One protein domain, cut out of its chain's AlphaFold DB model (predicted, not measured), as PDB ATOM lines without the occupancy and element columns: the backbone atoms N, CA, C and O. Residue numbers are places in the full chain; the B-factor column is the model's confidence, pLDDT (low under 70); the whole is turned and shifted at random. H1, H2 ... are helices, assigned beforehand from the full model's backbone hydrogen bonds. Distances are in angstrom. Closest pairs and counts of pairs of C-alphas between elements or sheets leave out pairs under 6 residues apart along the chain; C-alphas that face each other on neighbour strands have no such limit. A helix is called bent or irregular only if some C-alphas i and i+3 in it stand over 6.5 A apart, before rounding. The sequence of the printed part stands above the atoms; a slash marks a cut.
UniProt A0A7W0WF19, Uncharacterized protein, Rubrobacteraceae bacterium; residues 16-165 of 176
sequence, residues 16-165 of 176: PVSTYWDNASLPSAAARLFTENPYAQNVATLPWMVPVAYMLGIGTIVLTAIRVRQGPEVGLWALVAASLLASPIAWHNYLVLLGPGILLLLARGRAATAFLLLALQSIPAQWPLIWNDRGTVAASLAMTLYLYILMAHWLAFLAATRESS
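This is residues 16 to 165 of the 176 residues of an uncharacterized protein of Rubrobacteraceae bacterium (UniProt A0A7W0WF19). An elongated bundle of five helices lying lengthwise: H3 and H8 make its middle, H2 packs along one side, and H4 and H5 lie on the other. Three shorter helices, H1, H6 and H7, and the long link of residues 35 to 48 gather toward one end. The printed part has 150 residues with eight named helices, H1 to H8 in chain order, and no named strand: an all-helix domain. It is compact, with a radius of gyration of the C-alphas of 15.7 A, and spans 45 by 29 by 19 A.

H8, residues 145 to 165, and H3, residues 74 to 86, are the hubs, touching four helices each; they touch each other opposite ways at a shallow tilt of 29 degrees, the closest C-alphas, of Ala 78 and Phe 157, 4.9 A apart. H2, residues 49 to 68, forms a hairpin with H3; C-alphas 57 and 86 are closest, at 3.9 A. H4, residues 92 to 107, forms another with H3; Trp 77 and Gly 101 have the closest C-alphas, 5.4 A apart. H4 is irregular, with C-alphas 97 and 100 at 7.1 A, and has a kink of 40 degrees near residue 99. H5, residues 111 to 121, forms a hairpin with H4 and touches residues 149 to 156 of H8; the C-alphas of Leu 120 and Ile 149 are closest, at 6.3 A. H2, H3, H4, H5 and H8 are an up and down bundle, each running against the one before it. H1, residues 26 to 34, touches residues 49 to 57 of H2; C-alphas 27 and 53 are closest, at 5.0 A. H7, residues 137 to 142, only just touches H1, with 3 pairs of C-alphas within 8 A, Leu 33 and Ser 140 closest at 6.3 A. H6, residues 127 to 130, touches no helix but is near H7; C-alphas 128 and 142 are closest, at 6.8 A. Every O i to N i+4 pair is within hydrogen-bond range in H1, H2, H3, H5 and H7, against 6 of 12 in H4 and 16 of 17 in H8; H6 is too short for such a pair.

H8 is 31.1 A long, from C-alpha 145 at (74.344, -56.917, 337.835) to C-alpha 165 at (97.970, -40.063, 348.905). H2 measures 27.8 A, H4 24.7 A, H3 19.0 A and H5 15.3 A. H1 begins at C-alpha 26, (78.022, -48.858, 330.413).

The two C-alphas farthest apart, of Asp 133 and Ser 165, are 47.4 A apart. The printed part has no cut, and the link H1 to H2 is long. The pLDDT is under 70 at residues 16, 71 and 164 to 165.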
ATOM      1  N   PRO A  16      72.947 -52.602 316.448       67.56
ATOM      2  CA  PRO A  16      72.648 -52.182 317.806       67.56
ATOM      3  C   PRO A  16      73.735 -52.666 318.770       67.56
ATOM      4  O   PRO A  16      74.274 -53.769 318.647       67.56
ATOM      5  N   VAL A  17      74.044 -51.845 319.776       77.50
ATOM      6  CA  VAL A  17      74.931 -52.258 320.869       77.50
ATOM      7  C   VAL A  17      74.326 -53.470 321.569       77.50
ATOM      8  O   VAL A  17      73.127 -53.514 321.832       77.50
ATOM      9  N   SER A  18      75.176 -54.447 321.891       78.44
ATOM     10  CA  SER A  18      74.745 -55.685 322.534       78.44
ATOM     11  C   SER A  18      73.957 -55.404 323.817       78.44
ATOM     12  O   SER A  18      74.491 -54.847 324.777       78.44
ATOM     13  N   THR A  19      72.697 -55.837 323.845       73.25
ATOM     14  CA  THR A  19      71.832 -55.872 325.034       73.25
ATOM     15  C   THR A  19      72.054 -57.140 325.860       73.25
ATOM     16  O   THR A  19      71.376 -57.361 326.861       73.25
ATOM     17  N   TYR A  20      72.998 -58.000 325.473       78.69
ATOM     18  CA  TYR A  20      73.205 -59.272 326.151       78.69
ATOM     19  C   TYR A  20      73.655 -59.036 327.598       78.69
ATOM     20  O   TYR A  20      74.617 -58.306 327.840       78.69
ATOM     21  N   TRP A  21      72.943 -59.625 328.563       76.38
ATOM     22  CA  TRP A  21      73.102 -59.410 330.017       76.38
ATOM     23  C   TRP A  21      74.518 -59.649 330.544       76.38
ATOM     24  O   TRP A  21      74.909 -59.113 331.576       76.38
ATOM     25  N   ASP A  22      75.298 -60.434 329.814       80.88
ATOM     26  CA  ASP A  22      76.637 -60.832 330.215       80.88
ATOM     27  C   ASP A  22      77.701 -59.749 329.979       80.88
ATOM     28  O   ASP A  22      78.834 -59.849 330.450       80.88
ATOM     29  N   ASN A  23      77.343 -58.693 329.245       89.69
ATOM     30  CA  ASN A  23      78.204 -57.546 328.998       89.69
ATOM     31  C   ASN A  23      78.042 -56.504 330.125       89.69
ATOM     32  O   ASN A  23      76.992 -55.883 330.295       89.69
ATOM     33  N   ALA A  24      79.100 -56.313 330.905       91.06
ATOM     34  CA  ALA A  24      79.201 -55.450 332.077       91.06
ATOM     35  C   ALA A  24      79.413 -53.959 331.755       91.06
ATOM     36  O   ALA A  24      79.506 -53.145 332.669       91.06
ATOM     37  N   SER A  25      79.542 -53.585 330.483       94.56
ATOM     38  CA  SER A  25      79.865 -52.210 330.095       94.56
ATOM     39  C   SER A  25      78.696 -51.229 330.261       94.56
ATOM     40  O   SER A  25      77.520 -51.610 330.247       94.56
ATOM     41  N   LEU A  26      79.016 -49.934 330.367       94.69
ATOM     42  CA  LEU A  26      78.022 -48.858 330.413       94.69
ATOM     43  C   LEU A  26      77.154 -48.798 329.141       94.69
ATOM     44  O   LEU A  26      75.932 -48.726 329.288       94.69
ATOM     45  N   PRO A  27      77.708 -48.859 327.909       93.06
ATOM     46  CA  PRO A  27      76.896 -48.810 326.694       93.06
ATOM     47  C   PRO A  27      75.918 -49.981 326.584       93.06
ATOM     48  O   PRO A  27      74.768 -49.784 326.197       93.06
ATOM     49  N   SER A  28      76.337 -51.186 326.980       92.00
ATOM     50  CA  SER A  28      75.466 -52.365 326.969       92.00
ATOM     51  C   SER A  28      74.349 -52.279 328.004       92.00
ATOM     52  O   SER A  28      73.198 -52.593 327.704       92.00
ATOM     53  N   ALA A  29      74.647 -51.789 329.208       93.50
ATOM     54  CA  ALA A  29      73.617 -51.525 330.205       93.50
ATOM     55  C   ALA A  29      72.621 -50.459 329.736       93.50
ATOM     56  O   ALA A  29      71.419 -50.610 329.943       93.50
ATOM     57  N   ALA A  30      73.096 -49.405 329.066       94.38
ATOM     58  CA  ALA A  30      72.216 -48.401 328.488       94.38
ATOM     59  C   ALA A  30      71.324 -48.992 327.390       94.38
ATOM     60  O   ALA A  30      70.131 -48.712 327.383       94.38
ATOM     61  N   ALA A  31      71.858 -49.864 326.532       92.25
ATOM     62  CA  ALA A  31      71.047 -50.597 325.564       92.25
ATOM     63  C   ALA A  31      69.983 -51.455 326.281       92.25
ATOM     64  O   ALA A  31      68.791 -51.308 326.033       92.25
ATOM     65  N   ARG A  32      70.367 -52.258 327.283       92.44
ATOM     66  CA  ARG A  32      69.423 -53.087 328.063       92.44
ATOM     67  C   ARG A  32      68.284 -52.309 328.714       92.44
ATOM     68  O   ARG A  32      67.180 -52.837 328.829       92.44
ATOM     69  N   LEU A  33      68.576 -51.112 329.217       94.06
ATOM     70  CA  LEU A  33      67.639 -50.321 330.012       94.06
ATOM     71  C   LEU A  33      66.843 -49.316 329.176       94.06
ATOM     72  O   LEU A  33      65.752 -48.939 329.606       94.06
ATOM     73  N   PHE A  34      67.367 -48.882 328.025       94.75
ATOM     74  CA  PHE A  34      66.814 -47.760 327.264       94.75
ATOM     75  C   PHE A  34      66.475 -48.049 325.796       94.75
ATOM     76  O   PHE A  34      65.913 -47.179 325.129       94.75
ATOM     77  N   THR A  35      66.776 -49.241 325.281       90.94
ATOM     78  CA  THR A  35      66.329 -49.689 323.954       90.94
ATOM     79  C   THR A  35      65.423 -50.903 324.075       90.94
ATOM     80  O   THR A  35      65.237 -51.444 325.164       90.94
ATOM     81  N   GLU A  36      64.853 -51.343 322.955       87.62
ATOM     82  CA  GLU A  36      64.178 -52.636 322.913       87.62
ATOM     83  C   GLU A  36      65.147 -53.732 323.370       87.62
ATOM     84  O   GLU A  36      66.304 -53.794 322.944       87.62
ATOM     85  N   ASN A  37      64.672 -54.560 324.295       84.00
ATOM     86  CA  ASN A  37      65.444 -55.613 324.923       84.00
ATOM     87  C   ASN A  37      64.636 -56.913 324.804       84.00
ATOM     88  O   ASN A  37      63.558 -57.004 325.390       84.00
ATOM     89  N   PRO A  38      65.125 -57.923 324.065       84.62
ATOM     90  CA  PRO A  38      64.378 -59.163 323.865       84.62
ATOM     91  C   PRO A  38      64.245 -60.000 325.148       84.62
ATOM     92  O   PRO A  38      63.469 -60.946 325.173       84.62
ATOM     93  N   TYR A  39      64.990 -59.664 326.205       84.88
ATOM     94  CA  TYR A  39      65.116 -60.475 327.416       84.88
ATOM     95  C   TYR A  39      64.274 -59.965 328.596       84.88
ATOM     96  O   TYR A  39      63.971 -60.720 329.520       84.88
ATOM     97  N   ALA A  40      63.901 -58.678 328.598       87.44
ATOM     98  CA  ALA A  40      63.058 -58.063 329.627       87.44
ATOM     99  C   ALA A  40      62.519 -56.689 329.197       87.44
ATOM    100  O   ALA A  40      62.881 -56.147 328.159       87.44
ATOM    101  N   GLN A  41      61.669 -56.098 330.038       90.06
ATOM    102  CA  GLN A  41      61.102 -54.775 329.803       90.06
ATOM    103  C   GLN A  41      62.134 -53.671 330.079       90.06
ATOM    104  O   GLN A  41      62.707 -53.596 331.171       90.06
ATOM    105  N   ASN A  42      62.352 -52.787 329.110       91.38
ATOM    106  CA  ASN A  42      63.189 -51.602 329.273       91.38
ATOM    107  C   ASN A  42      62.550 -50.584 330.240       91.38
ATOM    108  O   ASN A  42      61.333 -50.539 330.413       91.38
ATOM    109  N   VAL A  43      63.376 -49.761 330.891       92.75
ATOM    110  CA  VAL A  43      62.929 -48.724 331.844       92.75
ATOM    111  C   VAL A  43      62.157 -47.626 331.112       92.75
ATOM    112  O   VAL A  43      61.118 -47.165 331.574       92.75
ATOM    113  N   ALA A  44      62.697 -47.196 329.975       92.25
ATOM    114  CA  ALA A  44      62.120 -46.203 329.079       92.25
ATOM    115  C   ALA A  44      62.688 -46.421 327.673       92.25
ATOM    116  O   ALA A  44      63.733 -47.046 327.530       92.25
ATOM    117  N   THR A  45      62.049 -45.908 326.627       93.25
ATOM    118  CA  THR A  45      62.585 -46.003 325.258       93.25
ATOM    119  C   THR A  45      63.324 -44.711 324.917       93.25
ATOM    120  O   THR A  45      62.727 -43.744 324.454       93.25
ATOM    121  N   LEU A  46      64.629 -44.679 325.198       94.69
ATOM    122  CA  LEU A  46      65.520 -43.529 325.001       94.69
ATOM    123  C   LEU A  46      66.830 -43.976 324.318       94.69
ATOM    124  O   LEU A  46      67.874 -44.023 324.971       94.69
ATOM    125  N   PRO A  47      66.829 -44.282 323.004       89.50
ATOM    126  CA  PRO A  47      68.003 -44.844 322.322       89.50
ATOM    127  C   PRO A  47      69.270 -43.977 322.404       89.50
ATOM    128  O   PRO A  47      70.386 -44.494 322.422       89.50
ATOM    129  N   TRP A  48      69.112 -42.657 322.537       90.56
ATOM    130  CA  TRP A  48      70.211 -41.703 322.725       90.56
ATOM    131  C   TRP A  48      70.976 -41.889 324.051       90.56
ATOM    132  O   TRP A  48      72.073 -41.354 324.207       90.56
ATOM    133  N   MET A  49      70.463 -42.685 324.993       94.81
ATOM    134  CA  MET A  49      71.195 -43.038 326.213       94.81
ATOM    135  C   MET A  49      72.430 -43.901 325.933       94.81
ATOM    136  O   MET A  49      73.379 -43.865 326.713       94.81
ATOM    137  N   VAL A  50      72.466 -44.639 324.818       92.38
ATOM    138  CA  VAL A  50      73.630 -45.448 324.416       92.38
ATOM    139  C   VAL A  50      74.855 -44.573 324.096       92.38
ATOM    140  O   VAL A  50      75.895 -44.773 324.729       92.38
ATOM    141  N   PRO A  51      74.789 -43.569 323.193       92.25
ATOM    142  CA  PRO A  51      75.914 -42.657 322.984       92.25
ATOM    143  C   PRO A  51      76.253 -41.840 324.238       92.25
ATOM    144  O   PRO A  51      77.429 -41.603 324.501       92.25
ATOM    145  N   VAL A  52      75.271 -41.477 325.073       95.31
ATOM    146  CA  VAL A  52      75.555 -40.853 326.379       95.31
ATOM    147  C   VAL A  52      76.373 -41.782 327.272       95.31
ATOM    148  O   VAL A  52      77.345 -41.340 327.877       95.31
ATOM    149  N   ALA A  53      76.047 -43.073 327.322       95.56
ATOM    150  CA  ALA A  53      76.807 -44.052 328.087       95.56
ATOM    151  C   ALA A  53      78.239 -44.236 327.563       95.56
ATOM    152  O   ALA A  53      79.157 -44.365 328.373       95.56
ATOM    153  N   TYR A  54      78.465 -44.154 326.247       93.75
ATOM    154  CA  TYR A  54      79.821 -44.081 325.687       93.75
ATOM    155  C   TYR A  54      80.572 -42.839 326.172       93.75
ATOM    156  O   TYR A  54      81.700 -42.949 326.652       93.75
ATOM    157  N   MET A  55      79.942 -41.663 326.110       96.19
ATOM    158  CA  MET A  55      80.546 -40.418 326.594       96.19
ATOM    159  C   MET A  55      80.856 -40.479 328.094       96.19
ATOM    160  O   MET A  55      81.920 -40.032 328.520       96.19
ATOM    161  N   LEU A  56      79.973 -41.083 328.893       97.31
ATOM    162  CA  LEU A  56      80.202 -41.333 330.316       97.31
ATOM    163  C   LEU A  56      81.342 -42.329 330.544       97.31
ATOM    164  O   LEU A  56      82.149 -42.116 331.447       97.31
ATOM    165  N   GLY A  57      81.455 -43.377 329.729       96.00
ATOM    166  CA  GLY A  57      82.572 -44.320 329.770       96.00
ATOM    167  C   GLY A  57      83.909 -43.632 329.494       96.00
ATOM    168  O   GLY A  57      84.837 -43.727 330.299       96.00
ATOM    169  N   ILE A  58      83.991 -42.848 328.417       96.62
ATOM    170  CA  ILE A  58      85.182 -42.050 328.087       96.62
ATOM    171  C   ILE A  58      85.488 -41.054 329.213       96.62
ATOM    172  O   ILE A  58      86.626 -40.962 329.676       96.62
ATOM    173  N   GLY A  59      84.469 -40.351 329.713       97.69
ATOM    174  CA  GLY A  59      84.600 -39.442 330.850       97.69
ATOM    175  C   GLY A  59      85.113 -40.146 332.108       97.69
ATOM    176  O   GLY A  59      85.950 -39.595 332.819       97.69
ATOM    177  N   THR A  60      84.687 -41.387 332.346       97.44
ATOM    178  CA  THR A  60      85.143 -42.231 333.458       97.44
ATOM    179  C   THR A  60      86.628 -42.565 333.330       97.44
ATOM    180  O   THR A  60      87.360 -42.447 334.317       97.44
ATOM    181  N   ILE A  61      87.108 -42.895 332.127       97.50
ATOM    182  CA  ILE A  61      88.541 -43.099 331.856       97.50
ATOM    183  C   ILE A  61      89.322 -41.813 332.130       97.50
ATOM    184  O   ILE A  61      90.269 -41.833 332.916       97.50
ATOM    185  N   VAL A  62      88.915 -40.692 331.527       97.50
ATOM    186  CA  VAL A  62      89.613 -39.401 331.655       97.50
ATOM    187  C   VAL A  62      89.668 -38.957 333.116       97.50
ATOM    188  O   VAL A  62      90.734 -38.610 333.626       97.50
ATOM    189  N   LEU A  63      88.539 -39.030 333.823       95.94
ATOM    190  CA  LEU A  63      88.450 -38.717 335.245       95.94
ATOM    191  C   LEU A  63      89.396 -39.593 336.067       95.94
ATOM    192  O   LEU A  63      90.095 -39.087 336.946       95.94
ATOM    193  N   THR A  64      89.415 -40.896 335.791       96.19
ATOM    194  CA  THR A  64      90.271 -41.848 336.502       96.19
ATOM    195  C   THR A  64      91.736 -41.534 336.246       96.19
ATOM    196  O   THR A  64      92.478 -41.353 337.206       96.19
ATOM    197  N   ALA A  65      92.135 -41.350 334.985       95.12
ATOM    198  CA  ALA A  65      93.498 -40.994 334.600       95.12
ATOM    199  C   ALA A  65      93.978 -39.718 335.309       95.12
ATOM    200  O   ALA A  65      95.043 -39.717 335.921       95.12
ATOM    201  N   ILE A  66      93.162 -38.656 335.328       94.06
ATOM    202  CA  ILE A  66      93.486 -37.408 336.039       94.06
ATOM    203  C   ILE A  66      93.683 -37.652 337.539       94.06
ATOM    204  O   ILE A  66      94.553 -37.035 338.155       94.06
ATOM    205  N   ARG A  67      92.879 -38.532 338.144       90.56
ATOM    206  CA  ARG A  67      92.916 -38.807 339.588       90.56
ATOM    207  C   ARG A  67      94.073 -39.705 340.001       90.56
ATOM    208  O   ARG A  67      94.547 -39.564 341.121       90.56
ATOM    209  N   VAL A  68      94.522 -40.595 339.120       91.62
ATOM    210  CA  VAL A  68      95.561 -41.587 339.428       91.62
ATOM    211  C   VAL A  68      96.923 -41.263 338.812       91.62
ATOM    212  O   VAL A  68      97.877 -41.980 339.081       91.62
ATOM    213  N   ARG A  69      97.049 -40.167 338.047       85.25
ATOM    214  CA  ARG A  69      98.284 -39.754 337.340       85.25
ATOM    215  C   ARG A  69      99.550 -39.665 338.199       85.25
ATOM    216  O   ARG A  69     100.646 -39.760 337.667       85.25
ATOM    217  N   GLN A  70      99.400 -39.420 339.499       77.38
ATOM    218  CA  GLN A  70     100.493 -39.371 340.482       77.38
ATOM    219  C   GLN A  70     100.227 -40.321 341.661       77.38
ATOM    220  O   GLN A  70     100.779 -40.159 342.744       77.38
ATOM    221  N   GLY A  71      99.310 -41.272 341.471       67.88
ATOM    222  CA  GLY A  71      98.862 -42.202 342.496       67.88
ATOM    223  C   GLY A  71      99.682 -43.497 342.533       67.88
ATOM    224  O   GLY A  71     100.446 -43.781 341.614       67.88
ATOM    225  N   PRO A  72      99.498 -44.308 343.588       73.50
ATOM    226  CA  PRO A  72     100.164 -45.603 343.746       73.50
ATOM    227  C   PRO A  72      99.732 -46.611 342.669       73.50
ATOM    228  O   PRO A  72      98.717 -46.416 342.004       73.50
ATOM    229  N   GLU A  73     100.413 -47.761 342.601       83.75
ATOM    230  CA  GLU A  73     100.123 -48.894 341.692       83.75
ATOM    231  C   GLU A  73      98.640 -49.316 341.636       83.75
ATOM    232  O   GLU A  73      98.157 -49.777 340.605       83.75
ATOM    233  N   VAL A  74      97.873 -49.096 342.715       86.00
ATOM    234  CA  VAL A  74      96.415 -49.337 342.765       86.00
ATOM    235  C   VAL A  74      95.655 -48.542 341.691       86.00
ATOM    236  O   VAL A  74      94.605 -48.969 341.213       86.00
ATOM    237  N   GLY A  75      96.193 -47.394 341.277       91.44
ATOM    238  CA  GLY A  75      95.620 -46.533 340.251       91.44
ATOM    239  C   GLY A  75      95.566 -47.165 338.866       91.44
ATOM    240  O   GLY A  75      94.620 -46.897 338.124       91.44
ATOM    241  N   LEU A  76      96.503 -48.066 338.552       94.38
ATOM    242  CA  LEU A  76      96.451 -48.857 337.324       94.38
ATOM    243  C   LEU A  76      95.164 -49.688 337.279       94.38
ATOM    244  O   LEU A  76      94.453 -49.673 336.282       94.38
ATOM    245  N   TRP A  77      94.814 -50.351 338.382       96.25
ATOM    246  CA  TRP A  77      93.625 -51.206 338.453       96.25
ATOM    247  C   TRP A  77      92.320 -50.412 338.403       96.25
ATOM    248  O   TRP A  77      91.347 -50.868 337.802       96.25
ATOM    249  N   ALA A  78      92.312 -49.186 338.939       96.31
ATOM    250  CA  ALA A  78      91.205 -48.256 338.722       96.31
ATOM    251  C   ALA A  78      91.045 -47.917 337.229       96.31
ATOM    252  O   ALA A  78      89.925 -47.897 336.723       96.31
ATOM    253  N   LEU A  79      92.151 -47.690 336.509       96.62
ATOM    254  CA  LEU A  79      92.125 -47.389 335.076       96.62
ATOM    255  C   LEU A  79      91.692 -48.597 334.232       96.62
ATOM    256  O   LEU A  79      90.923 -48.428 333.287       96.62
ATOM    257  N   VAL A  80      92.115 -49.812 334.594       96.75
ATOM    258  CA  VAL A  80      91.647 -51.056 333.955       96.75
ATOM    259  C   VAL A  80      90.133 -51.204 334.134       96.75
ATOM    260  O   VAL A  80      89.420 -51.396 333.150       96.75
ATOM    261  N   ALA A  81      89.614 -51.030 335.354       97.44
ATOM    262  CA  ALA A  81      88.175 -51.090 335.611       97.44
ATOM    263  C   ALA A  81      87.396 -50.003 334.840       97.44
ATOM    264  O   ALA A  81      86.365 -50.295 334.238       97.44
ATOM    265  N   ALA A  82      87.918 -48.772 334.787       97.38
ATOM    266  CA  ALA A  82      87.341 -47.685 333.990       97.38
ATOM    267  C   ALA A  82      87.319 -48.004 332.484       97.38
ATOM    268  O   ALA A  82      86.350 -47.688 331.796       97.38
ATOM    269  N   SER A  83      88.363 -48.662 331.980       97.25
ATOM    270  CA  SER A  83      88.458 -49.070 330.575       97.25
ATOM    271  C   SER A  83      87.428 -50.147 330.232       97.25
ATOM    272  O   SER A  83      86.778 -50.066 329.194       97.25
ATOM    273  N   LEU A  84      87.214 -51.111 331.132       96.69
ATOM    274  CA  LEU A  84      86.158 -52.115 330.980       96.69
ATOM    275  C   LEU A  84      84.756 -51.482 331.006       96.69
ATOM    276  O   LEU A  84      83.907 -51.877 330.212       96.69
ATOM    277  N   LEU A  85      84.517 -50.469 331.853       96.62
ATOM    278  CA  LEU A  85      83.233 -49.746 331.889       96.62
ATOM    279  C   LEU A  85      82.921 -49.054 330.557       96.62
ATOM    280  O   LEU A  85      81.760 -49.001 330.152       96.62
ATOM    281  N   ALA A  86      83.946 -48.520 329.891       95.00
ATOM    282  CA  ALA A  86      83.817 -47.798 328.629       95.00
ATOM    283  C   ALA A  86      83.812 -48.702 327.386       95.00
ATOM    284  O   ALA A  86      83.419 -48.248 326.311       95.00
ATOM    285  N   SER A  87      84.280 -49.947 327.511       91.94
ATOM    286  CA  SER A  87      84.388 -50.877 326.386       91.94
ATOM    287  C   SER A  87      83.020 -51.124 325.736       91.94
ATOM    288  O   SER A  87      82.043 -51.297 326.458       91.94
ATOM    289  N   PRO A  88      82.919 -51.236 324.400       84.88
ATOM    290  CA  PRO A  88      81.691 -51.699 323.744       84.88
ATOM    291  C   PRO A  88      81.259 -53.093 324.231       84.88
ATOM    292  O   PRO A  88      80.069 -53.406 324.326       84.88
ATOM    293  N   ILE A  89      82.244 -53.944 324.539       86.12
ATOM    294  CA  ILE A  89      82.045 -55.313 325.009       86.12
ATOM    295  C   ILE A  89      82.966 -55.572 326.195       86.12
ATOM    296  O   ILE A  89      84.191 -55.576 326.064       86.12
ATOM    297  N   ALA A  90      82.371 -55.803 327.359       89.94
ATOM    298  CA  ALA A  90      83.073 -56.215 328.564       89.94
ATOM    299  C   ALA A  90      82.357 -57.416 329.174       89.94
ATOM    300  O   ALA A  90      81.476 -57.256 330.009       89.94
ATOM    301  N   TRP A  91      82.697 -58.622 328.733       90.81
ATOM    302  CA  TRP A  91      82.099 -59.842 329.272       90.81
ATOM    303  C   TRP A  91      82.425 -60.025 330.760       90.81
ATOM    304  O   TRP A  91      83.484 -59.590 331.222       90.81
ATOM    305  N   HIS A  92      81.540 -60.685 331.515       87.88
ATOM    306  CA  HIS A  92      81.730 -60.914 332.954       87.88
ATOM    307  C   HIS A  92      83.088 -61.560 333.278       87.88
ATOM    308  O   HIS A  92      83.715 -61.223 334.281       87.88
ATOM    309  N   ASN A  93      83.587 -62.449 332.414       89.12
ATOM    310  CA  ASN A  93      84.862 -63.139 332.606       89.12
ATOM    311  C   ASN A  93      86.064 -62.184 332.571       89.12
ATOM    312  O   ASN A  93      87.117 -62.518 333.105       89.12
ATOM    313  N   TYR A  94      85.922 -60.980 332.012       92.19
ATOM    314  CA  TYR A  94      86.981 -59.971 332.030       92.19
ATOM    315  C   TYR A  94      87.190 -59.363 333.421       92.19
ATOM    316  O   TYR A  94      88.235 -58.760 333.657       92.19
ATOM    317  N   LEU A  95      86.273 -59.579 334.375       92.19
ATOM    318  CA  LEU A  95      86.485 -59.209 335.779       92.19
ATOM    319  C   LEU A  95      87.723 -59.894 336.383       92.19
ATOM    320  O   LEU A  95      88.369 -59.310 337.252       92.19
ATOM    321  N   VAL A  96      88.143 -61.049 335.844       94.12
ATOM    322  CA  VAL A  96      89.389 -61.726 336.247       94.12
ATOM    323  C   VAL A  96      90.621 -60.825 336.089       94.12
ATOM    324  O   VAL A  96      91.559 -60.921 336.880       94.12
ATOM    325  N   LEU A  97      90.601 -59.891 335.127       95.00
ATOM    326  CA  LEU A  97      91.679 -58.921 334.907       95.00
ATOM    327  C   LEU A  97      91.843 -57.954 336.086       95.00
ATOM    328  O   LEU A  97      92.897 -57.348 336.236       95.00
ATOM    329  N   LEU A  98      90.826 -57.816 336.940       96.62
ATOM    330  CA  LEU A  98      90.864 -56.995 338.152       96.62
ATOM    331  C   LEU A  98      91.398 -57.767 339.369       96.62
ATOM    332  O   LEU A  98      91.680 -57.158 340.402       96.62
ATOM    333  N   GLY A  99      91.569 -59.088 339.250       95.88
ATOM    334  CA  GLY A  99      92.059 -59.976 340.306       95.88
ATOM    335  C   GLY A  99      93.369 -59.515 340.954       95.88
ATOM    336  O   GLY A  99      93.415 -59.400 342.180       95.88
ATOM    337  N   PRO A 100      94.419 -59.160 340.189       96.00
ATOM    338  CA  PRO A 100      95.659 -58.671 340.788       96.00
ATOM    339  C   PRO A 100      95.470 -57.371 341.592       96.00
ATOM    340  O   PRO A 100      96.088 -57.199 342.643       96.00
ATOM    341  N   GLY A 101      94.557 -56.487 341.172       96.06
ATOM    342  CA  GLY A 101      94.195 -55.292 341.938       96.06
ATOM    343  C   GLY A 101      93.551 -55.616 343.285       96.06
ATOM    344  O   GLY A 101      93.813 -54.941 344.279       96.06
ATOM    345  N   ILE A 102      92.757 -56.685 343.354       96.81
ATOM    346  CA  ILE A 102      92.165 -57.175 344.607       96.81
ATOM    347  C   ILE A 102      93.242 -57.734 345.543       96.81
ATOM    348  O   ILE A 102      93.226 -57.436 346.737       96.81
ATOM    349  N   LEU A 103      94.210 -58.488 345.014       96.19
ATOM    350  CA  LEU A 103      95.348 -58.972 345.804       96.19
ATOM    351  C   LEU A 103      96.177 -57.810 346.362       96.19
ATOM    352  O   LEU A 103      96.606 -57.850 347.513       96.19
ATOM    353  N   LEU A 104      96.336 -56.734 345.590       95.06
ATOM    354  CA  LEU A 104      96.999 -55.521 346.061       95.06
ATOM    355  C   LEU A 104      96.218 -54.837 347.197       95.06
ATOM    356  O   LEU A 104      96.828 -54.340 348.143       95.06
ATOM    357  N   LEU A 105      94.879 -54.839 347.160       95.00
ATOM    358  CA  LEU A 105      94.064 -54.368 348.289       95.00
ATOM    359  C   LEU A 105      94.297 -55.224 349.546       95.00
ATOM    360  O   LEU A 105      94.464 -54.659 350.628       95.00
ATOM    361  N   LEU A 106      94.366 -56.556 349.411       95.50
ATOM    362  CA  LEU A 106      94.698 -57.463 350.522       95.50
ATOM    363  C   LEU A 106      96.074 -57.153 351.111       95.50
ATOM    364  O   LEU A 106      96.191 -56.976 352.322       95.50
ATOM    365  N   ALA A 107      97.092 -57.020 350.257       93.62
ATOM    366  CA  ALA A 107      98.460 -56.710 350.672       93.62
ATOM    367  C   ALA A 107      98.562 -55.370 351.422       93.62
ATOM    368  O   ALA A 107      99.426 -55.199 352.277       93.62
ATOM    369  N   ARG A 108      97.648 -54.428 351.152       91.06
ATOM    370  CA  ARG A 108      97.552 -53.128 351.837       91.06
ATOM    371  C   ARG A 108      96.588 -53.130 353.030       91.06
ATOM    372  O   ARG A 108      96.144 -52.065 353.454       91.06
ATOM    373  N   GLY A 109      96.228 -54.303 353.550       93.19
ATOM    374  CA  GLY A 109      95.397 -54.452 354.748       93.19
ATOM    375  C   GLY A 109      93.897 -54.218 354.534       93.19
ATOM    376  O   GLY A 109      93.138 -54.190 355.499       93.19
ATOM    377  N   ARG A 110      93.421 -54.086 353.288       94.56
ATOM    378  CA  ARG A 110      91.998 -53.844 352.975       94.56
ATOM    379  C   ARG A 110      91.222 -55.141 352.773       94.56
ATOM    380  O   ARG A 110      90.547 -55.327 351.758       94.56
ATOM    381  N   ALA A 111      91.311 -56.031 353.758       96.38
ATOM    382  CA  ALA A 111      90.720 -57.365 353.701       96.38
ATOM    383  C   ALA A 111      89.218 -57.338 353.399       96.38
ATOM    384  O   ALA A 111      88.774 -57.983 352.454       96.38
ATOM    385  N   ALA A 112      88.447 -56.535 354.138       96.88
ATOM    386  CA  ALA A 112      86.996 -56.459 353.966       96.88
ATOM    387  C   ALA A 112      86.590 -56.063 352.534       96.88
ATOM    388  O   ALA A 112      85.757 -56.727 351.921       96.88
ATOM    389  N   THR A 113      87.212 -55.020 351.970       97.31
ATOM    390  CA  THR A 113      86.938 -54.582 350.593       97.31
ATOM    391  C   THR A 113      87.335 -55.650 349.582       97.31
ATOM    392  O   THR A 113      86.564 -55.947 348.678       97.31
ATOM    393  N   ALA A 114      88.515 -56.251 349.733       97.31
ATOM    394  CA  ALA A 114      88.972 -57.277 348.810       97.31
ATOM    395  C   ALA A 114      88.068 -58.520 348.822       97.31
ATOM    396  O   ALA A 114      87.663 -58.986 347.760       97.31
ATOM    397  N   PHE A 115      87.688 -59.016 350.004       98.00
ATOM    398  CA  PHE A 115      86.769 -60.149 350.125       98.00
ATOM    399  C   PHE A 115      85.377 -59.837 349.581       98.00
ATOM    400  O   PHE A 115      84.785 -60.697 348.936       98.00
ATOM    401  N   LEU A 116      84.876 -58.611 349.766       97.88
ATOM    402  CA  LEU A 116      83.631 -58.179 349.134       97.88
ATOM    403  C   LEU A 116      83.723 -58.257 347.604       97.88
ATOM    404  O   LEU A 116      82.831 -58.808 346.967       97.88
ATOM    405  N   LEU A 117      84.800 -57.739 347.006       97.56
ATOM    406  CA  LEU A 117      84.990 -57.784 345.553       97.56
ATOM    407  C   LEU A 117      85.117 -59.226 345.031       97.56
ATOM    408  O   LEU A 117      84.541 -59.546 343.993       97.56
ATOM    409  N   LEU A 118      85.800 -60.111 345.768       96.44
ATOM    410  CA  LEU A 118      85.857 -61.545 345.452       96.44
ATOM    411  C   LEU A 118      84.477 -62.201 345.532       96.44
ATOM    412  O   LEU A 118      84.098 -62.944 344.630       96.44
ATOM    413  N   ALA A 119      83.706 -61.903 346.579       96.50
ATOM    414  CA  ALA A 119      82.355 -62.427 346.740       96.50
ATOM    415  C   ALA A 119      81.444 -61.980 345.588       96.50
ATOM    416  O   ALA A 119      80.724 -62.799 345.022       96.50
ATOM    417  N   LEU A 120      81.528 -60.714 345.172       95.44
ATOM    418  CA  LEU A 120      80.787 -60.214 344.015       95.44
ATOM    419  C   LEU A 120      81.182 -60.930 342.713       95.44
ATOM    420  O   LEU A 120      80.307 -61.271 341.926       95.44
ATOM    421  N   GLN A 121      82.472 -61.214 342.498       92.12
ATOM    422  CA  GLN A 121      82.925 -61.982 341.330       92.12
ATOM    423  C   GLN A 121      82.512 -63.457 341.360       92.12
ATOM    424  O   GLN A 121      82.436 -64.084 340.308       92.12
ATOM    425  N   SER A 122      82.229 -64.012 342.539       91.56
ATOM    426  CA  SER A 122      81.756 -65.394 342.666       91.56
ATOM    427  C   SER A 122      80.300 -65.583 342.231       91.56
ATOM    428  O   SER A 122      79.837 -66.720 342.142       91.56
ATOM    429  N   ILE A 123      79.574 -64.492 341.948       92.56
ATOM    430  CA  ILE A 123      78.201 -64.585 341.461       92.56
ATOM    431  C   ILE A 123      78.210 -65.213 340.055       92.56
ATOM    432  O   ILE A 123      78.823 -64.656 339.137       92.56
ATOM    433  N   PRO A 124      77.525 -66.356 339.869       89.44
ATOM    434  CA  PRO A 124      77.575 -67.130 338.635       89.44
ATOM    435  C   PRO A 124      76.975 -66.381 337.443       89.44
ATOM    436  O   PRO A 124      75.935 -65.736 337.578       89.44
ATOM    437  N   ALA A 125      77.566 -66.571 336.256       86.19
ATOM    438  CA  ALA A 125      77.091 -66.012 334.979       86.19
ATOM    439  C   ALA A 125      75.654 -66.420 334.627       86.19
ATOM    440  O   ALA A 125      75.001 -65.787 333.806       86.19
ATOM    441  N   GLN A 126      75.140 -67.470 335.272       87.94
ATOM    442  CA  GLN A 126      73.761 -67.922 335.160       87.94
ATOM    443  C   GLN A 126      72.763 -67.029 335.916       87.94
ATOM    444  O   GLN A 126      71.561 -67.194 335.726       87.94
ATOM    445  N   TRP A 127      73.214 -66.083 336.751       89.25
ATOM    446  CA  TRP A 127      72.339 -65.175 337.501       89.25
ATOM    447  C   TRP A 127      71.263 -64.503 336.629       89.25
ATOM    448  O   TRP A 127      70.100 -64.544 337.017       89.25
ATOM    449  N   PRO A 128      71.561 -63.943 335.442       87.19
ATOM    450  CA  PRO A 128      70.547 -63.317 334.592       87.19
ATOM    451  C   PRO A 128      69.466 -64.283 334.083       87.19
ATOM    452  O   PRO A 128      68.345 -63.851 333.824       87.19
ATOM    453  N   LEU A 129      69.746 -65.590 334.000       88.19
ATOM    454  CA  LEU A 129      68.804 -66.580 333.463       88.19
ATOM    455  C   LEU A 129      67.548 -66.738 334.327       88.19
ATOM    456  O   LEU A 129      66.484 -67.036 333.800       88.19
ATOM    457  N   ILE A 130      67.629 -66.493 335.641       90.69
ATOM    458  CA  ILE A 130      66.453 -66.566 336.535       90.69
ATOM    459  C   ILE A 130      65.502 -65.365 336.364       90.69
ATOM    460  O   ILE A 130      64.362 -65.390 336.854       90.69
ATOM    461  N   TRP A 131      65.993 -64.310 335.707       89.88
ATOM    462  CA  TRP A 131      65.295 -63.057 335.423       89.88
ATOM    463  C   TRP A 131      64.823 -62.956 333.971       89.88
ATOM    464  O   TRP A 131      63.939 -62.141 333.694       89.88
ATOM    465  N   ASN A 132      65.372 -63.780 333.077       83.75
ATOM    466  CA  ASN A 132      64.962 -63.838 331.679       83.75
ATOM    467  C   ASN A 132      63.453 -64.111 331.564       83.75
ATOM    468  O   ASN A 132      62.879 -64.828 332.385       83.75
ATOM    469  N   ASP A 133      62.807 -63.499 330.572       81.25
ATOM    470  CA  ASP A 133      61.387 -63.687 330.231       81.25
ATOM    471  C   ASP A 133      60.376 -63.255 331.307       81.25
ATOM    472  O   ASP A 133      59.166 -63.408 331.138       81.25
ATOM    473  N   ARG A 134      60.825 -62.641 332.411       84.81
ATOM    474  CA  ARG A 134      59.908 -62.122 333.441       84.81
ATOM    475  C   ARG A 134      59.166 -60.858 333.014       84.81
ATOM    476  O   ARG A 134      58.242 -60.456 333.712       84.81
ATOM    477  N   GLY A 135      59.591 -60.207 331.929       85.50
ATOM    478  CA  GLY A 135      58.888 -59.064 331.337       85.50
ATOM    479  C   GLY A 135      58.738 -57.849 332.260       85.50
ATOM    480  O   GLY A 135      57.784 -57.097 332.107       85.50
ATOM    481  N   THR A 136      59.643 -57.652 333.228       91.31
ATOM    482  CA  THR A 136      59.581 -56.530 334.185       91.31
ATOM    483  C   THR A 136      60.836 -55.667 334.143       91.31
ATOM    484  O   THR A 136      61.928 -56.143 333.836       91.31
ATOM    485  N   VAL A 137      60.702 -54.400 334.546       91.44
ATOM    486  CA  VAL A 137      61.842 -53.481 334.716       91.44
ATOM    487  C   VAL A 137      62.844 -54.002 335.755       91.44
ATOM    488  O   VAL A 137      64.056 -53.879 335.574       91.44
ATOM    489  N   ALA A 138      62.355 -54.637 336.826       92.31
ATOM    490  CA  ALA A 138      63.202 -55.249 337.847       92.31
ATOM    491  C   ALA A 138      64.124 -56.331 337.260       92.31
ATOM    492  O   ALA A 138      65.290 -56.406 337.646       92.31
ATOM    493  N   ALA A 139      63.641 -57.111 336.286       91.44
ATOM    494  CA  ALA A 139      64.466 -58.083 335.578       91.44
ATOM    495  C   ALA A 139      65.599 -57.404 334.795       91.44
ATOM    496  O   ALA A 139      66.749 -57.814 334.924       91.44
ATOM    497  N   SER A 140      65.329 -56.316 334.068       90.44
ATOM    498  CA  SER A 140      66.369 -55.559 333.347       90.44
ATOM    499  C   SER A 140      67.458 -55.001 334.271       90.44
ATOM    500  O   SER A 140      68.645 -55.039 333.935       90.44
ATOM    501  N   LEU A 141      67.077 -54.530 335.462       92.94
ATOM    502  CA  LEU A 141      68.027 -54.087 336.485       92.94
ATOM    503  C   LEU A 141      68.848 -55.260 337.033       92.94
ATOM    504  O   LEU A 141      70.072 -55.176 337.109       92.94
ATOM    505  N   ALA A 142      68.202 -56.382 337.352       92.44
ATOM    506  CA  ALA A 142      68.882 -57.570 337.858       92.44
ATOM    507  C   ALA A 142      69.850 -58.186 336.833       92.44
ATOM    508  O   ALA A 142      70.934 -58.634 337.202       92.44
ATOM    509  N   MET A 143      69.503 -58.151 335.544       90.00
ATOM    510  CA  MET A 143      70.372 -58.563 334.436       90.00
ATOM    511  C   MET A 143      71.535 -57.593 334.182       90.00
ATOM    512  O   MET A 143      72.470 -57.927 333.464       90.00
ATOM    513  N   THR A 144      71.512 -56.404 334.787       93.56
ATOM    514  CA  THR A 144      72.599 -55.414 334.720       93.56
ATOM    515  C   THR A 144      73.600 -55.574 335.879       93.56
ATOM    516  O   THR A 144      74.514 -54.767 336.037       93.56
ATOM    517  N   LEU A 145      73.500 -56.655 336.664       94.62
ATOM    518  CA  LEU A 145      74.344 -56.917 337.835       94.62
ATOM    519  C   LEU A 145      75.851 -56.779 337.570       94.62
ATOM    520  O   LEU A 145      76.554 -56.170 338.374       94.62
ATOM    521  N   TYR A 146      76.357 -57.308 336.453       94.50
ATOM    522  CA  TYR A 146      77.794 -57.267 336.169       94.50
ATOM    523  C   TYR A 146      78.330 -55.853 335.944       94.50
ATOM    524  O   TYR A 146      79.476 -55.587 336.308       94.50
ATOM    525  N   LEU A 147      77.495 -54.920 335.464       95.56
ATOM    526  CA  LEU A 147      77.851 -53.500 335.476       95.56
ATOM    527  C   LEU A 147      78.040 -53.012 336.915       95.56
ATOM    528  O   LEU A 147      79.038 -52.361 337.209       95.56
ATOM    529  N   TYR A 148      77.114 -53.327 337.823       96.44
ATOM    530  CA  TYR A 148      77.213 -52.891 339.221       96.44
ATOM    531  C   TYR A 148      78.448 -53.467 339.914       96.44
ATOM    532  O   TYR A 148      79.135 -52.753 340.643       96.44
ATOM    533  N   ILE A 149      78.778 -54.730 339.636       97.00
ATOM    534  CA  ILE A 149      80.005 -55.366 340.122       97.00
ATOM    535  C   ILE A 149      81.230 -54.615 339.593       97.00
ATOM    536  O   ILE A 149      82.120 -54.263 340.369       97.00
ATOM    537  N   LEU A 150      81.277 -54.322 338.294       96.88
ATOM    538  CA  LEU A 150      82.390 -53.599 337.685       96.88
ATOM    539  C   LEU A 150      82.522 -52.164 338.231       96.88
ATOM    540  O   LEU A 150      83.629 -51.716 338.537       96.88
ATOM    541  N   MET A 151      81.403 -51.467 338.446       97.62
ATOM    542  CA  MET A 151      81.372 -50.160 339.107       97.62
ATOM    543  C   MET A 151      81.902 -50.235 340.543       97.62
ATOM    544  O   MET A 151      82.672 -49.365 340.948       97.62
ATOM    545  N   ALA A 152      81.545 -51.275 341.305       97.94
ATOM    546  CA  ALA A 152      82.052 -51.476 342.661       97.94
ATOM    547  C   ALA A 152      83.579 -51.642 342.677       97.94
ATOM    548  O   ALA A 152      84.249 -51.027 343.507       97.94
ATOM    549  N   HIS A 153      84.143 -52.396 341.726       97.75
ATOM    550  CA  HIS A 153      85.596 -52.523 341.578       97.75
ATOM    551  C   HIS A 153      86.249 -51.178 341.251       97.75
ATOM    552  O   HIS A 153      87.201 -50.773 341.920       97.75
ATOM    553  N   TRP A 154      85.719 -50.461 340.256       97.62
ATOM    554  CA  TRP A 154      86.237 -49.151 339.863       97.62
ATOM    555  C   TRP A 154      86.254 -48.165 341.039       97.62
ATOM    556  O   TRP A 154      87.286 -47.554 341.325       97.62
ATOM    557  N   LEU A 155      85.141 -48.060 341.773       97.31
ATOM    558  CA  LEU A 155      85.023 -47.180 342.935       97.31
ATOM    559  C   LEU A 155      85.955 -47.596 344.078       97.31
ATOM    560  O   LEU A 155      86.587 -46.731 344.684       97.31
ATOM    561  N   ALA A 156      86.082 -48.897 344.358       96.69
ATOM    562  CA  ALA A 156      86.964 -49.408 345.403       96.69
ATOM    563  C   ALA A 156      88.440 -49.092 345.117       96.69
ATOM    564  O   ALA A 156      89.147 -48.593 345.998       96.69
ATOM    565  N   PHE A 157      88.904 -49.312 343.883       96.12
ATOM    566  CA  PHE A 157      90.271 -48.966 343.495       96.12
ATOM    567  C   PHE A 157      90.494 -47.452 343.508       96.12
ATOM    568  O   PHE A 157      91.499 -46.983 344.043       96.12
ATOM    569  N   LEU A 158      89.537 -46.665 343.006       94.62
ATOM    570  CA  LEU A 158      89.635 -45.207 343.029       94.62
ATOM    571  C   LEU A 158      89.680 -44.654 344.465       94.62
ATOM    572  O   LEU A 158      90.482 -43.766 344.751       94.62
ATOM    573  N   ALA A 159      88.881 -45.192 345.389       93.12
ATOM    574  CA  ALA A 159      88.932 -44.819 346.804       93.12
ATOM    575  C   ALA A 159      90.290 -45.166 347.436       93.12
ATOM    576  O   ALA A 159      90.897 -44.322 348.100       93.12
ATOM    577  N   ALA A 160      90.816 -46.359 347.149       91.19
ATOM    578  CA  ALA A 160      92.104 -46.808 347.669       91.19
ATOM    579  C   ALA A 160      93.292 -45.945 347.214       91.19
ATOM    580  O   ALA A 160      94.231 -45.743 347.988       91.19
ATOM    581  N   THR A 161      93.244 -45.369 346.007       87.44
ATOM    582  CA  THR A 161      94.278 -44.411 345.567       87.44
ATOM    583  C   THR A 161      94.291 -43.126 346.398       87.44
ATOM    584  O   THR A 161      95.367 -42.629 346.731       87.44
ATOM    585  N   ARG A 162      93.120 -42.604 346.792       81.56
ATOM    586  CA  ARG A 162      93.018 -41.355 347.567       81.56
ATOM    587  C   ARG A 162      93.601 -41.495 348.963       81.56
ATOM    588  O   ARG A 162      94.299 -40.600 349.426       81.56
ATOM    589  N   GLU A 163      93.320 -42.594 349.642       76.94
ATOM    590  CA  GLU A 163      93.835 -42.815 350.994       76.94
ATOM    591  C   GLU A 163      95.358 -42.983 351.007       76.94
ATOM    592  O   GLU A 163      96.013 -42.409 351.871       76.94
ATOM    593  N   SER A 164      95.942 -43.651 350.006       67.62
ATOM    594  CA  SER A 164      97.405 -43.752 349.900       67.62
ATOM    595  C   SER A 164      98.087 -42.395 349.701       67.62
ATOM    596  O   SER A 164      99.216 -42.233 350.139       67.62
ATOM    597  N   SER A 165      97.426 -41.423 349.060       64.38
ATOM    598  CA  SER A 165      97.970 -40.063 348.905       64.38
ATOM    599  C   SER A 165      97.902 -39.219 350.185       64.38
ATOM    600  O   SER A 165      98.560 -38.189 350.276       64.38
TER     601      SER A 165